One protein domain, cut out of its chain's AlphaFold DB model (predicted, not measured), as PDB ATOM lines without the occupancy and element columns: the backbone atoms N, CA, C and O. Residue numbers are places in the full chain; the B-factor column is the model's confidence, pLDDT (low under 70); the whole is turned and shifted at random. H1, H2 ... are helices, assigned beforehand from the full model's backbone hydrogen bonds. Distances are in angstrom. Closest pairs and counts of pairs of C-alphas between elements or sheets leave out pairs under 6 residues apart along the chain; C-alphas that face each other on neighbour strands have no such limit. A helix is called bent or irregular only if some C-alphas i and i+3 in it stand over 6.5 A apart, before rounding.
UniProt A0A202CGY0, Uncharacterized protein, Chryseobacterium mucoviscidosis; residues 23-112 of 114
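This is residues 23 to 112 of the 114 residues of an uncharacterized protein of Chryseobacterium mucoviscidosis (UniProt A0A202CGY0). One long helix, H2, runs nearly the whole length of a rod; H1 and H5 lie along its first half as a loose three-helix bundle, while the short helices H3 and H4 turn the chain back at the other end. The printed part has 90 residues with five named helices, H1 to H5 in order, and no named strand: all helix. It is loose, with a radius of gyration of the C-alphas of 17.5 A and spans of 56 by 17 by 17 A.

H1, residues 23 to 34, begins at C-alpha 23 (-67.703, 27.035, 20.200) and is 16.6 A long. H2, residues 39 to 71, measures 47.8 A and ends at C-alpha 71 (-69.786, 11.058, 42.098). H3 is residues 75 to 83, 12.3 A, and H4 residues 85 to 96, 16.8 A. H5, residues 99 to 112, spans 21.7 A to C-alpha 112 (-72.582, 33.974, 6.366); it is irregular, with C-alphas 109 and 112 7.6 A apart.

H2 is the hub. H1, H2 and H5 form an up-and-down bundle, each running against the one before. H1 and H2 are a hairpin at a shallow tilt of 15 degrees, closest at the C-alphas of Ser 34 and Leu 42, 6.2 A. H5 touches H1 at Val 23 and Phe 106, C-alphas 6.0 A apart, and H2 at Leu 57 and Asp 99, 7.2 A. H4 only just touches H2, with 3 pairs of C-alphas within 8 A, the closest Tyr 65 and Lys 89 at 7.2 A. H3 and H4 touch only at the corner, and only just, with 3 such pairs, the closest Gln 81 and Phe 88 at 5.5 A. H2 and H3 are near each other. In H1, H3 and H4 every O i to N i+4 pair is within hydrogen-bond range; in H2 28 of 29 are, in H5 9 of 10.

The C-alphas farthest apart, of Ser 38 and Glu 75, are 56.4 A apart. The printed part has no cut, its four links are tight, and no printed residue is under 70 in pLDDT.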
ATOM      1  N   VAL A  23     -67.068  26.763  21.504       97.00
ATOM      2  CA  VAL A  23     -67.703  27.035  20.200       97.00
ATOM      3  C   VAL A  23     -67.526  28.489  19.767       97.00
ATOM      4  O   VAL A  23     -67.131  28.753  18.629       97.00
ATOM      5  N   ASN A  24     -67.775  29.440  20.668       97.25
ATOM      6  CA  ASN A  24     -67.651  30.862  20.353       97.25
ATOM      7  C   ASN A  24     -66.207  31.266  20.022       97.25
ATOM      8  O   ASN A  24     -66.004  32.098  19.134       97.25
ATOM      9  N   ASN A  25     -65.210  30.648  20.659       97.81
ATOM     10  CA  ASN A  25     -63.801  30.871  20.331       97.81
ATOM     11  C   ASN A  25     -63.478  30.411  18.902       97.81
ATOM     12  O   ASN A  25     -62.852  31.162  18.151       97.81
ATOM     13  N   TYR A  26     -63.952  29.229  18.490       97.69
ATOM     14  CA  TYR A  26     -63.770  28.746  17.114       97.69
ATOM     15  C   TYR A  26     -64.473  29.639  16.084       97.69
ATOM     16  O   TYR A  26     -63.868  29.977  15.065       97.69
ATOM     17  N   ILE A  27     -65.712  30.074  16.355       97.19
ATOM     18  CA  ILE A  27     -66.434  31.023  15.489       97.19
ATOM     19  C   ILE A  27     -65.636  32.325  15.346       97.19
ATOM     20  O   ILE A  27     -65.440  32.814  14.233       97.19
ATOM     21  N   SER A  28     -65.167  32.894  16.461       96.12
ATOM     22  CA  SER A  28     -64.411  34.150  16.455       96.12
ATOM     23  C   SER A  28     -63.097  34.030  15.685       96.12
ATOM     24  O   SER A  28     -62.711  34.969  14.989       96.12
ATOM     25  N   LEU A  29     -62.410  32.894  15.809       95.06
ATOM     26  CA  LEU A  29     -61.152  32.642  15.119       95.06
ATOM     27  C   LEU A  29     -61.351  32.594  13.598       95.06
ATOM     28  O   LEU A  29     -60.647  33.289  12.871       95.06
ATOM     29  N   ILE A  30     -62.361  31.860  13.124       95.81
ATOM     30  CA  ILE A  30     -62.678  31.782  11.690       95.81
ATOM     31  C   ILE A  30     -63.094  33.148  11.145       95.81
ATOM     32  O   ILE A  30     -62.622  33.540  10.082       95.81
ATOM     33  N   LYS A  31     -63.928  33.904  11.874       94.38
ATOM     34  CA  LYS A  31     -64.322  35.263  11.466       94.38
ATOM     35  C   LYS A  31     -63.108  36.162  11.249       94.38
ATOM     36  O   LYS A  31     -63.010  36.804  10.211       94.38
ATOM     37  N   LYS A  32     -62.159  36.148  12.187       93.81
ATOM     38  CA  LYS A  32     -60.926  36.933  12.083       93.81
ATOM     39  C   LYS A  32     -60.072  36.526  10.878       93.81
ATOM     40  O   LYS A  32     -59.534  37.386  10.196       93.81
ATOM     41  N   GLU A  33     -59.934  35.228  10.615       92.75
ATOM     42  CA  GLU A  33     -59.121  34.740   9.491       92.75
ATOM     43  C   GLU A  33     -59.814  34.968   8.131       92.75
ATOM     44  O   GLU A  33     -59.140  35.231   7.132       92.75
ATOM     45  N   SER A  34     -61.152  34.971   8.098       93.00
ATOM     46  CA  SER A  34     -61.948  35.144   6.872       93.00
ATOM     47  C   SER A  34     -61.730  36.478   6.151       93.00
ATOM     48  O   SER A  34     -61.895  36.541   4.939       93.00
ATOM     49  N   GLU A  35     -61.295  37.523   6.860       89.56
ATOM     50  CA  GLU A  35     -60.996  38.840   6.277       89.56
ATOM     51  C   GLU A  35     -59.749  38.834   5.375       89.56
ATOM     52  O   GLU A  35     -59.546  39.754   4.583       89.56
ATOM     53  N   THR A  36     -58.899  37.809   5.501       91.62
ATOM     54  CA  THR A  36     -57.567  37.765   4.872       91.62
ATOM     55  C   THR A  36     -57.354  36.587   3.928       91.62
ATOM     56  O   THR A  36     -56.405  36.596   3.145       91.62
ATOM     57  N   LEU A  37     -58.216  35.572   3.995       93.38
ATOM     58  CA  LEU A  37     -58.073  34.333   3.238       93.38
ATOM     59  C   LEU A  37     -58.849  34.369   1.921       93.38
ATOM     60  O   LEU A  37     -59.892  35.010   1.798       93.38
ATOM     61  N   SER A  38     -58.362  33.614   0.933       93.19
ATOM     62  CA  SER A  38     -59.165  33.311  -0.250       93.19
ATOM     63  C   SER A  38     -60.350  32.408   0.124       93.19
ATOM     64  O   SER A  38     -60.330  31.715   1.143       93.19
ATOM     65  N   LYS A  39     -61.382  32.358  -0.727       90.06
ATOM     66  CA  LYS A  39     -62.559  31.506  -0.487       90.06
ATOM     67  C   LYS A  39     -62.200  30.023  -0.309       90.06
ATOM     68  O   LYS A  39     -62.794  29.348   0.528       90.06
ATOM     69  N   ASN A  40     -61.244  29.516  -1.088       93.31
ATOM     70  CA  ASN A  40     -60.841  28.110  -1.016       93.31
ATOM     71  C   ASN A  40     -60.069  27.815   0.276       93.31
ATOM     72  O   ASN A  40     -60.373  26.828   0.943       93.31
ATOM     73  N   ASP A  41     -59.152  28.703   0.667       95.12
ATOM     74  CA  ASP A  41     -58.389  28.549   1.912       95.12
ATOM     75  C   ASP A  41     -59.310  28.639   3.139       95.12
ATOM     76  O   ASP A  41     -59.156  27.890   4.102       95.12
ATOM     77  N   LEU A  42     -60.328  29.509   3.086       94.00
ATOM     78  CA  LEU A  42     -61.335  29.636   4.140       94.00
ATOM     79  C   LEU A  42     -62.171  28.355   4.304       94.00
ATOM     80  O   LEU A  42     -62.435  27.937   5.431       94.00
ATOM     81  N   LEU A  43     -62.570  27.704   3.206       94.62
ATOM     82  CA  LEU A  43     -63.303  26.432   3.254       94.62
ATOM     83  C   LEU A  43     -62.470  25.313   3.893       94.62
ATOM     84  O   LEU A  43     -62.985  24.541   4.709       94.62
ATOM     85  N   GLU A  44     -61.185  25.229   3.545       95.94
ATOM     86  CA  GLU A  44     -60.270  24.248   4.129       95.94
ATOM     87  C   GLU A  44     -60.043  24.514   5.622       95.94
ATOM     88  O   GLU A  44     -60.155  23.594   6.441       95.94
ATOM     89  N   LEU A  45     -59.835  25.779   5.998       95.19
ATOM     90  CA  LEU A  45     -59.733  26.194   7.392       95.19
ATOM     91  C   LEU A  45     -60.988  25.810   8.185       95.19
ATOM     92  O   LEU A  45     -60.871  25.204   9.250       95.19
ATOM     93  N   ILE A  46     -62.183  26.131   7.678       95.62
ATOM     94  CA  ILE A  46     -63.460  25.807   8.331       95.62
ATOM     95  C   ILE A  46     -63.560  24.306   8.601       95.62
ATOM     96  O   ILE A  46     -63.935  23.910   9.706       95.62
ATOM     97  N   LYS A  47     -63.183  23.469   7.628       95.44
ATOM     98  CA  LYS A  47     -63.179  22.012   7.789       95.44
ATOM     99  C   LYS A  47     -62.227  21.570   8.905       95.44
ATOM    100  O   LYS A  47     -62.656  20.874   9.821       95.44
ATOM    101  N   ILE A  48     -60.973  22.026   8.874       96.44
ATOM    102  CA  ILE A  48     -59.962  21.689   9.893       96.44
ATOM    103  C   ILE A  48     -60.428  22.125  11.288       96.44
ATOM    104  O   ILE A  48     -60.320  21.380  12.262       96.44
ATOM    105  N   LYS A  49     -60.966  23.341  11.399       95.75
ATOM    106  CA  LYS A  49     -61.439  23.903  12.666       95.75
ATOM    107  C   LYS A  49     -62.683  23.188  13.185       95.75
ATOM    108  O   LYS A  49     -62.770  22.984  14.391       95.75
ATOM    109  N   LYS A  50     -63.589  22.743  12.310       95.81
ATOM    110  CA  LYS A  50     -64.734  21.906  12.688       95.81
ATOM    111  C   LYS A  50     -64.286  20.559  13.257       95.81
ATOM    112  O   LYS A  50     -64.780  20.154  14.305       95.81
ATOM    113  N   ASP A  51     -63.329  19.895  12.613       96.19
ATOM    114  CA  ASP A  51     -62.800  18.616  13.103       96.19
ATOM    115  C   ASP A  51     -62.122  18.776  14.473       96.19
ATOM    116  O   ASP A  51     -62.285  17.932  15.357       96.19
ATOM    117  N   ASN A  52     -61.399  19.881  14.681       96.31
ATOM    118  CA  ASN A  52     -60.794  20.205  15.975       96.31
ATOM    119  C   ASN A  52     -61.843  20.533  17.044       96.31
ATOM    120  O   ASN A  52     -61.741  20.020  18.155       96.31
ATOM    121  N   LEU A  53     -62.881  21.304  16.700       95.94
ATOM    122  CA  LEU A  53     -64.005  21.584  17.592       95.94
ATOM    123  C   LEU A  53     -64.669  20.286  18.067       95.94
ATOM    124  O   LEU A  53     -64.894  20.118  19.259       95.94
ATOM    125  N   ILE A  54     -64.959  19.351  17.156       94.44
ATOM    126  CA  ILE A  54     -65.593  18.070  17.504       94.44
ATOM    127  C   ILE A  54     -64.723  17.273  18.483       94.44
ATOM    128  O   ILE A  54     -65.248  16.699  19.438       94.44
ATOM    129  N   LYS A  55     -63.400  17.249  18.278       95.44
ATOM    130  CA  LYS A  55     -62.467  16.595  19.210       95.44
ATOM    131  C   LYS A  55     -62.477  17.264  20.582       95.44
ATOM    132  O   LYS A  55     -62.591  16.574  21.585       95.44
ATOM    133  N   GLU A  56     -62.432  18.591  20.629       95.88
ATOM    134  CA  GLU A  56     -62.398  19.338  21.889       95.88
ATOM    135  C   GLU A  56     -63.714  19.224  22.678       95.88
ATOM    136  O   GLU A  56     -63.696  19.092  23.902       95.88
ATOM    137  N   LEU A  57     -64.860  19.192  21.988       94.44
ATOM    138  CA  LEU A  57     -66.160  18.899  22.599       94.44
ATOM    139  C   LEU A  57     -66.206  17.472  23.163       94.44
ATOM    140  O   LEU A  57     -66.687  17.272  24.278       94.44
ATOM    141  N   LEU A  58     -65.658  16.490  22.437       93.12
ATOM    142  CA  LEU A  58     -65.558  15.109  22.914       93.12
ATOM    143  C   LEU A  58     -64.659  14.998  24.153       93.12
ATOM    144  O   LEU A  58     -65.008  14.299  25.102       93.12
ATOM    145  N   ASP A  59     -63.528  15.700  24.169       94.69
ATOM    146  CA  ASP A  59     -62.631  15.748  25.325       94.69
ATOM    147  C   ASP A  59     -63.304  16.427  26.523       94.69
ATOM    148  O   ASP A  59     -63.225  15.930  27.646       94.69
ATOM    149  N   SER A  60     -64.046  17.512  26.288       93.81
ATOM    150  CA  SER A  60     -64.860  18.171  27.313       93.81
ATOM    151  C   SER A  60     -65.920  17.228  27.894       93.81
ATOM    152  O   SER A  60     -66.078  17.155  29.113       93.81
ATOM    153  N   PHE A  61     -66.590  16.442  27.042       93.50
ATOM    154  CA  PHE A  61     -67.540  15.418  27.476       93.50
ATOM    155  C   PHE A  61     -66.864  14.317  28.296       93.50
ATOM    156  O   PHE A  61     -67.430  13.862  29.285       93.50
ATOM    157  N   ASN A  62     -65.658  13.886  27.914       93.19
ATOM    158  CA  ASN A  62     -64.916  12.872  28.664       93.19
ATOM    159  C   ASN A  62     -64.622  13.340  30.094       93.19
ATOM    160  O   ASN A  62     -64.898  12.596  31.026       93.19
ATOM    161  N   VAL A  63     -64.168  14.587  30.262       92.44
ATOM    162  CA  VAL A  63     -63.937  15.183  31.588       92.44
ATOM    163  C   VAL A  63     -65.231  15.238  32.399       92.44
ATOM    164  O   VAL A  63     -65.263  14.790  33.541       92.44
ATOM    165  N   PHE A  64     -66.320  15.726  31.801       91.69
ATOM    166  CA  PHE A  64     -67.626  15.760  32.460       91.69
ATOM    167  C   PHE A  64     -68.121  14.359  32.859       91.69
ATOM    168  O   PHE A  64     -68.677  14.173  33.943       91.69
ATOM    169  N   TYR A  65     -67.924  13.361  31.995       91.06
ATOM    170  CA  TYR A  65     -68.291  11.979  32.280       91.06
ATOM    171  C   TYR A  65     -67.482  11.418  33.451       91.06
ATOM    172  O   TYR A  65     -68.064  10.749  34.303       91.06
ATOM    173  N   ASP A  66     -66.182  11.703  33.516       90.06
ATOM    174  CA  ASP A  66     -65.316  11.262  34.611       90.06
ATOM    175  C   ASP A  66     -65.742  11.919  35.940       90.06
ATOM    176  O   ASP A  66     -65.943  11.218  36.932       90.06
ATOM    177  N   GLU A  67     -66.039  13.227  35.937       87.19
ATOM    178  CA  GLU A  67     -66.598  13.933  37.102       87.19
ATOM    179  C   GLU A  67     -67.935  13.326  37.561       87.19
ATOM    180  O   GLU A  67     -68.157  13.105  38.753       87.19
ATOM    181  N   CYS A  68     -68.837  13.016  36.625       83.62
ATOM    182  CA  CYS A  68     -70.104  12.358  36.947       83.62
ATOM    183  C   CYS A  68     -69.886  10.955  37.512       83.62
ATOM    184  O   CYS A  68     -70.533  10.573  38.485       83.62
ATOM    185  N   SER A  69     -68.987  10.198  36.886       84.12
ATOM    186  CA  SER A  69     -68.636   8.820  37.215       84.12
ATOM    187  C   SER A  69     -68.142   8.683  38.653       84.12
ATOM    188  O   SER A  69     -68.601   7.805  39.384       84.12
ATOM    189  N   GLU A  70     -67.240   9.566  39.074       83.12
ATOM    190  CA  GLU A  70     -66.678   9.553  40.428       83.12
ATOM    191  C   GLU A  70     -67.725   9.848  41.508       83.12
ATOM    192  O   GLU A  70     -67.602   9.381  42.640       83.12
ATOM    193  N   ASN A  71     -68.785  10.577  41.153       78.69
ATOM    194  CA  ASN A  71     -69.786  11.058  42.098       78.69
ATOM    195  C   ASN A  71     -71.108  10.275  42.066       78.69
ATOM    196  O   ASN A  71     -72.024  10.620  42.815       78.69
ATOM    197  N   ILE A  72     -71.246   9.221  41.245       80.69
ATOM    198  CA  ILE A  72     -72.483   8.420  41.167       80.69
ATOM    199  C   ILE A  72     -72.844   7.890  42.560       80.69
ATOM    200  O   ILE A  72     -72.087   7.140  43.166       80.69
ATOM    201  N   THR A  73     -74.036   8.223  43.058       78.44
ATOM    202  CA  THR A  73     -74.523   7.760  44.372       78.44
ATOM    203  C   THR A  73     -75.499   6.588  44.279       78.44
ATOM    204  O   THR A  73     -75.672   5.851  45.245       78.44
ATOM    205  N   ASN A  74     -76.119   6.370  43.119       82.94
ATOM    206  CA  ASN A  74     -77.066   5.277  42.912       82.94
ATOM    207  C   ASN A  74     -76.343   3.955  42.607       82.94
ATOM    208  O   ASN A  74     -75.630   3.842  41.609       82.94
ATOM    209  N   GLU A  75     -76.599   2.931  43.417       84.44
ATOM    210  CA  GLU A  75     -75.939   1.626  43.292       84.44
ATOM    211  C   GLU A  75     -76.215   0.913  41.958       84.44
ATOM    212  O   GLU A  75     -75.297   0.336  41.380       84.44
ATOM    213  N   ARG A  76     -77.428   1.019  41.393       84.38
ATOM    214  CA  ARG A  76     -77.743   0.400  40.090       84.38
ATOM    215  C   ARG A  76     -76.978   1.054  38.944       84.38
ATOM    216  O   ARG A  76     -76.567   0.375  38.010       84.38
ATOM    217  N   ALA A  77     -76.782   2.370  39.000       83.62
ATOM    218  CA  ALA A  77     -75.982   3.066  37.998       83.62
ATOM    219  C   ALA A  77     -74.492   2.741  38.131       83.62
ATOM    220  O   ALA A  77     -73.837   2.538  37.111       83.62
ATOM    221  N   LYS A  78     -73.969   2.614  39.363       86.69
ATOM    222  CA  LYS A  78     -72.598   2.128  39.593       86.69
ATOM    223  C   LYS A  78     -72.399   0.723  39.022       86.69
ATOM    224  O   LYS A  78     -71.374   0.452  38.405       86.69
ATOM    225  N   GLU A  79     -73.360  -0.173  39.228       89.88
ATOM    226  CA  GLU A  79     -73.320  -1.536  38.691       89.88
ATOM    227  C   GLU A  79     -73.357  -1.533  37.157       89.88
ATOM    228  O   GLU A  79     -72.455  -2.079  36.524       89.88
ATOM    229  N   ALA A  80     -74.306  -0.813  36.550       87.94
ATOM    230  CA  ALA A  80     -74.402  -0.677  35.095       87.94
ATOM    231  C   ALA A  80     -73.121  -0.098  34.467       87.94
ATOM    232  O   ALA A  80     -72.676  -0.556  33.411       87.94
ATOM    233  N   GLN A  81     -72.508   0.886  35.128       90.00
ATOM    234  CA  GLN A  81     -71.231   1.455  34.716       90.00
ATOM    235  C   GLN A  81     -70.095   0.422  34.768       90.00
ATOM    236  O   GLN A  81     -69.300   0.356  33.832       90.00
ATOM    237  N   LYS A  82     -70.011  -0.386  35.833       90.50
ATOM    238  CA  LYS A  82     -68.980  -1.427  35.981       90.50
ATOM    239  C   LYS A  82     -69.146  -2.556  34.966       90.50
ATOM    240  O   LYS A  82     -68.158  -2.999  34.390       90.50
ATOM    241  N   GLU A  83     -70.374  -3.014  34.737       94.75
ATOM    242  CA  GLU A  83     -70.650  -4.119  33.816       94.75
ATOM    243  C   GLU A  83     -70.484  -3.716  32.347       94.75
ATOM    244  O   GLU A  83     -70.014  -4.508  31.527       94.75
ATOM    245  N   LYS A  84     -70.910  -2.497  31.987       92.19
ATOM    246  CA  LYS A  84     -70.975  -2.035  30.591       92.19
ATOM    247  C   LYS A  84     -70.517  -0.576  30.452       92.19
ATOM    248  O   LYS A  84     -71.303   0.269  30.012       92.19
ATOM    249  N   PRO A  85     -69.238  -0.261  30.727       90.44
ATOM    250  CA  PRO A  85     -68.749   1.120  30.805       90.44
ATOM    251  C   PRO A  85     -68.937   1.912  29.505       90.44
ATOM    252  O   PRO A  85     -69.346   3.069  29.536       90.44
ATOM    253  N   LEU A  86     -68.704   1.286  28.345       91.69
ATOM    254  CA  LEU A  86     -68.877   1.944  27.045       91.69
ATOM    255  C   LEU A  86     -70.346   2.258  26.738       91.69
ATOM    256  O   LEU A  86     -70.654   3.331  26.222       91.69
ATOM    257  N   LEU A  87     -71.256   1.334  27.064       89.62
ATOM    258  CA  LEU A  87     -72.688   1.529  26.844       89.62
ATOM    259  C   LEU A  87     -73.248   2.581  27.803       89.62
ATOM    260  O   LEU A  87     -74.052   3.409  27.390       89.62
ATOM    261  N   PHE A  88     -72.788   2.575  29.055       89.00
ATOM    262  CA  PHE A  88     -73.165   3.568  30.052       89.00
ATOM    263  C   PHE A  88     -72.689   4.970  29.651       89.00
ATOM    264  O   PHE A  88     -73.481   5.910  29.634       89.00
ATOM    265  N   LYS A  89     -71.431   5.109  29.213       90.62
ATOM    266  CA  LYS A  89     -70.900   6.373  28.683       90.62
ATOM    267  C   LYS A  89     -71.683   6.872  27.473       90.62
ATOM    268  O   LYS A  89     -72.018   8.053  27.409       90.62
ATOM    269  N   LYS A  90     -72.014   5.973  26.540       89.94
ATOM    270  CA  LYS A  90     -72.868   6.301  25.395       89.94
ATOM    271  C   LYS A  90     -74.249   6.782  25.850       89.94
ATOM    272  O   LYS A  90     -74.699   7.810  25.374       89.94
ATOM    273  N   TYR A  91     -74.878   6.096  26.801       88.06
ATOM    274  CA  TYR A  91     -76.175   6.501  27.345       88.06
ATOM    275  C   TYR A  91     -76.146   7.918  27.934       88.06
ATOM    276  O   TYR A  91     -77.028   8.710  27.629       88.06
ATOM    277  N   ILE A  92     -75.124   8.262  28.727       87.31
ATOM    278  CA  ILE A  92     -74.979   9.621  29.279       87.31
ATOM    279  C   ILE A  92     -74.809  10.658  28.161       87.31
ATOM    280  O   ILE A  92     -75.432  11.718  28.204       87.31
ATOM    281  N   ARG A  93     -74.007  10.336  27.139       87.81
ATOM    282  CA  ARG A  93     -73.807  11.199  25.969       87.81
ATOM    283  C   ARG A  93     -75.114  11.448  25.214       87.81
ATOM    284  O   ARG A  93     -75.459  12.598  24.963       87.81
ATOM    285  N   ASP A  94     -75.847  10.376  24.918       85.62
ATOM    286  CA  ASP A  94     -77.123  10.407  24.200       85.62
ATOM    287  C   ASP A  94     -78.216  11.113  25.021       85.62
ATOM    288  O   ASP A  94     -79.083  11.775  24.461       85.62
ATOM    289  N   PHE A  95     -78.181  10.994  26.353       83.75
ATOM    290  CA  PHE A  95     -79.141  11.647  27.240       83.75
ATOM    291  C   PHE A  95     -78.965  13.169  27.264       83.75
ATOM    292  O   PHE A  95     -79.950  13.904  27.266       83.75
ATOM    293  N   ILE A  96     -77.717  13.643  27.296       83.75
ATOM    294  CA  ILE A  96     -77.405  15.077  27.305       83.75
ATOM    295  C   ILE A  96     -77.610  15.689  25.917       83.75
ATOM    296  O   ILE A  96     -78.119  16.801  25.813       83.75
ATOM    297  N   ASN A  97     -77.244  14.955  24.862       77.38
ATOM    298  CA  ASN A  97     -77.470  15.313  23.460       77.38
ATOM    299  C   ASN A  97     -77.030  16.742  23.066       77.38
ATOM    300  O   ASN A  97     -77.706  17.427  22.300       77.38
ATOM    301  N   GLU A  98     -75.901  17.225  23.590       81.06
ATOM    302  CA  GLU A  98     -75.430  18.587  23.291       81.06
ATOM    303  C   GLU A  98     -74.446  18.677  22.116       81.06
ATOM    304  O   GLU A  98     -74.199  19.771  21.605       81.06
ATOM    305  N   ASP A  99     -73.916  17.551  21.635       78.75
ATOM    306  CA  ASP A  99     -72.950  17.543  20.528       78.75
ATOM    307  C   ASP A  99     -73.554  18.151  19.253       78.75
ATOM    308  O   ASP A  99     -72.941  19.008  18.609       78.75
ATOM    309  N   GLU A 100     -74.789  17.764  18.915       84.44
ATOM    310  CA  GLU A 100     -75.508  18.301  17.755       84.44
ATOM    311  C   GLU A 100     -75.794  19.799  17.909       84.44
ATOM    312  O   GLU A 100     -75.677  20.564  16.947       84.44
ATOM    313  N   TYR A 101     -76.121  20.235  19.128       91.56
ATOM    314  CA  TYR A 101     -76.399  21.635  19.426       91.56
ATOM    315  C   TYR A 101     -75.177  22.522  19.157       91.56
ATOM    316  O   TYR A 101     -75.282  23.513  18.430       91.56
ATOM    317  N   TYR A 102     -74.006  22.158  19.687       94.31
ATOM    318  CA  TYR A 102     -72.788  22.962  19.551       94.31
ATOM    319  C   TYR A 102     -72.210  22.957  18.138       94.31
ATOM    320  O   TYR A 102     -71.764  24.003  17.660       94.31
ATOM    321  N   VAL A 103     -72.263  21.819  17.442       92.38
ATOM    322  CA  VAL A 103     -71.864  21.755  16.030       92.38
ATOM    323  C   VAL A 103     -72.800  22.613  15.175       92.38
ATOM    324  O   VAL A 103     -72.324  23.393  14.351       92.38
ATOM    325  N   SER A 104     -74.115  22.564  15.418       94.06
ATOM    326  CA  SER A 104     -75.075  23.426  14.716       94.06
ATOM    327  C   SER A 104     -74.855  24.912  15.019       94.06
ATOM    328  O   SER A 104     -74.949  25.753  14.121       94.06
ATOM    329  N   LEU A 105     -74.543  25.261  16.272       94.94
ATOM    330  CA  LEU A 105     -74.230  26.633  16.671       94.94
ATOM    331  C   LEU A 105     -72.987  27.156  15.942       94.94
ATOM    332  O   LEU A 105     -73.012  28.272  15.419       94.94
ATOM    333  N   PHE A 106     -71.935  26.338  15.860       96.00
ATOM    334  CA  PHE A 106     -70.737  26.635  15.082       96.00
ATOM    335  C   PHE A 106     -71.073  26.902  13.611       96.00
ATOM    336  O   PHE A 106     -70.738  27.970  13.102       96.00
ATOM    337  N   GLU A 107     -71.791  25.987  12.953       94.56
ATOM    338  CA  GLU A 107     -72.162  26.106  11.536       94.56
ATOM    339  C   GLU A 107     -72.978  27.373  11.258       94.56
ATOM    340  O   GLU A 107     -72.649  28.142  10.354       94.56
ATOM    341  N   LYS A 108     -73.996  27.659  12.080       94.94
ATOM    342  CA  LYS A 108     -74.780  28.903  11.986       94.94
ATOM    343  C   LYS A 108     -73.908  30.143  12.174       94.94
ATOM    344  O   LYS A 108     -74.098  31.143  11.483       94.94
ATOM    345  N   GLY A 109     -72.950  30.072  13.097       93.19
ATOM    346  CA  GLY A 109     -72.027  31.153  13.418       93.19
ATOM    347  C   GLY A 109     -71.086  31.545  12.279       93.19
ATOM    348  O   GLY A 109     -70.604  32.678  12.289       93.19
ATOM    349  N   ILE A 110     -70.856  30.659  11.302       94.25
ATOM    350  CA  ILE A 110     -69.917  30.879  10.186       94.25
ATOM    351  C   ILE A 110     -70.566  30.856   8.796       94.25
ATOM    352  O   ILE A 110     -69.930  31.270   7.837       94.25
ATOM    353  N   ASN A 111     -71.822  30.418   8.658       90.50
ATOM    354  CA  ASN A 111     -72.468  30.232   7.348       90.50
ATOM    355  C   ASN A 111     -72.538  31.507   6.481       90.50
ATOM    356  O   ASN A 111     -72.550  31.423   5.262       90.50
ATOM    357  N   HIS A 112     -72.567  32.694   7.091       87.00
ATOM    358  CA  HIS A 112     -72.582  33.974   6.366       87.00
ATOM    359  C   HIS A 112     -71.217  34.372   5.773       87.00
ATOM    360  O   HIS A 112     -71.126  35.409   5.123       87.00
TER     361      HIS A 112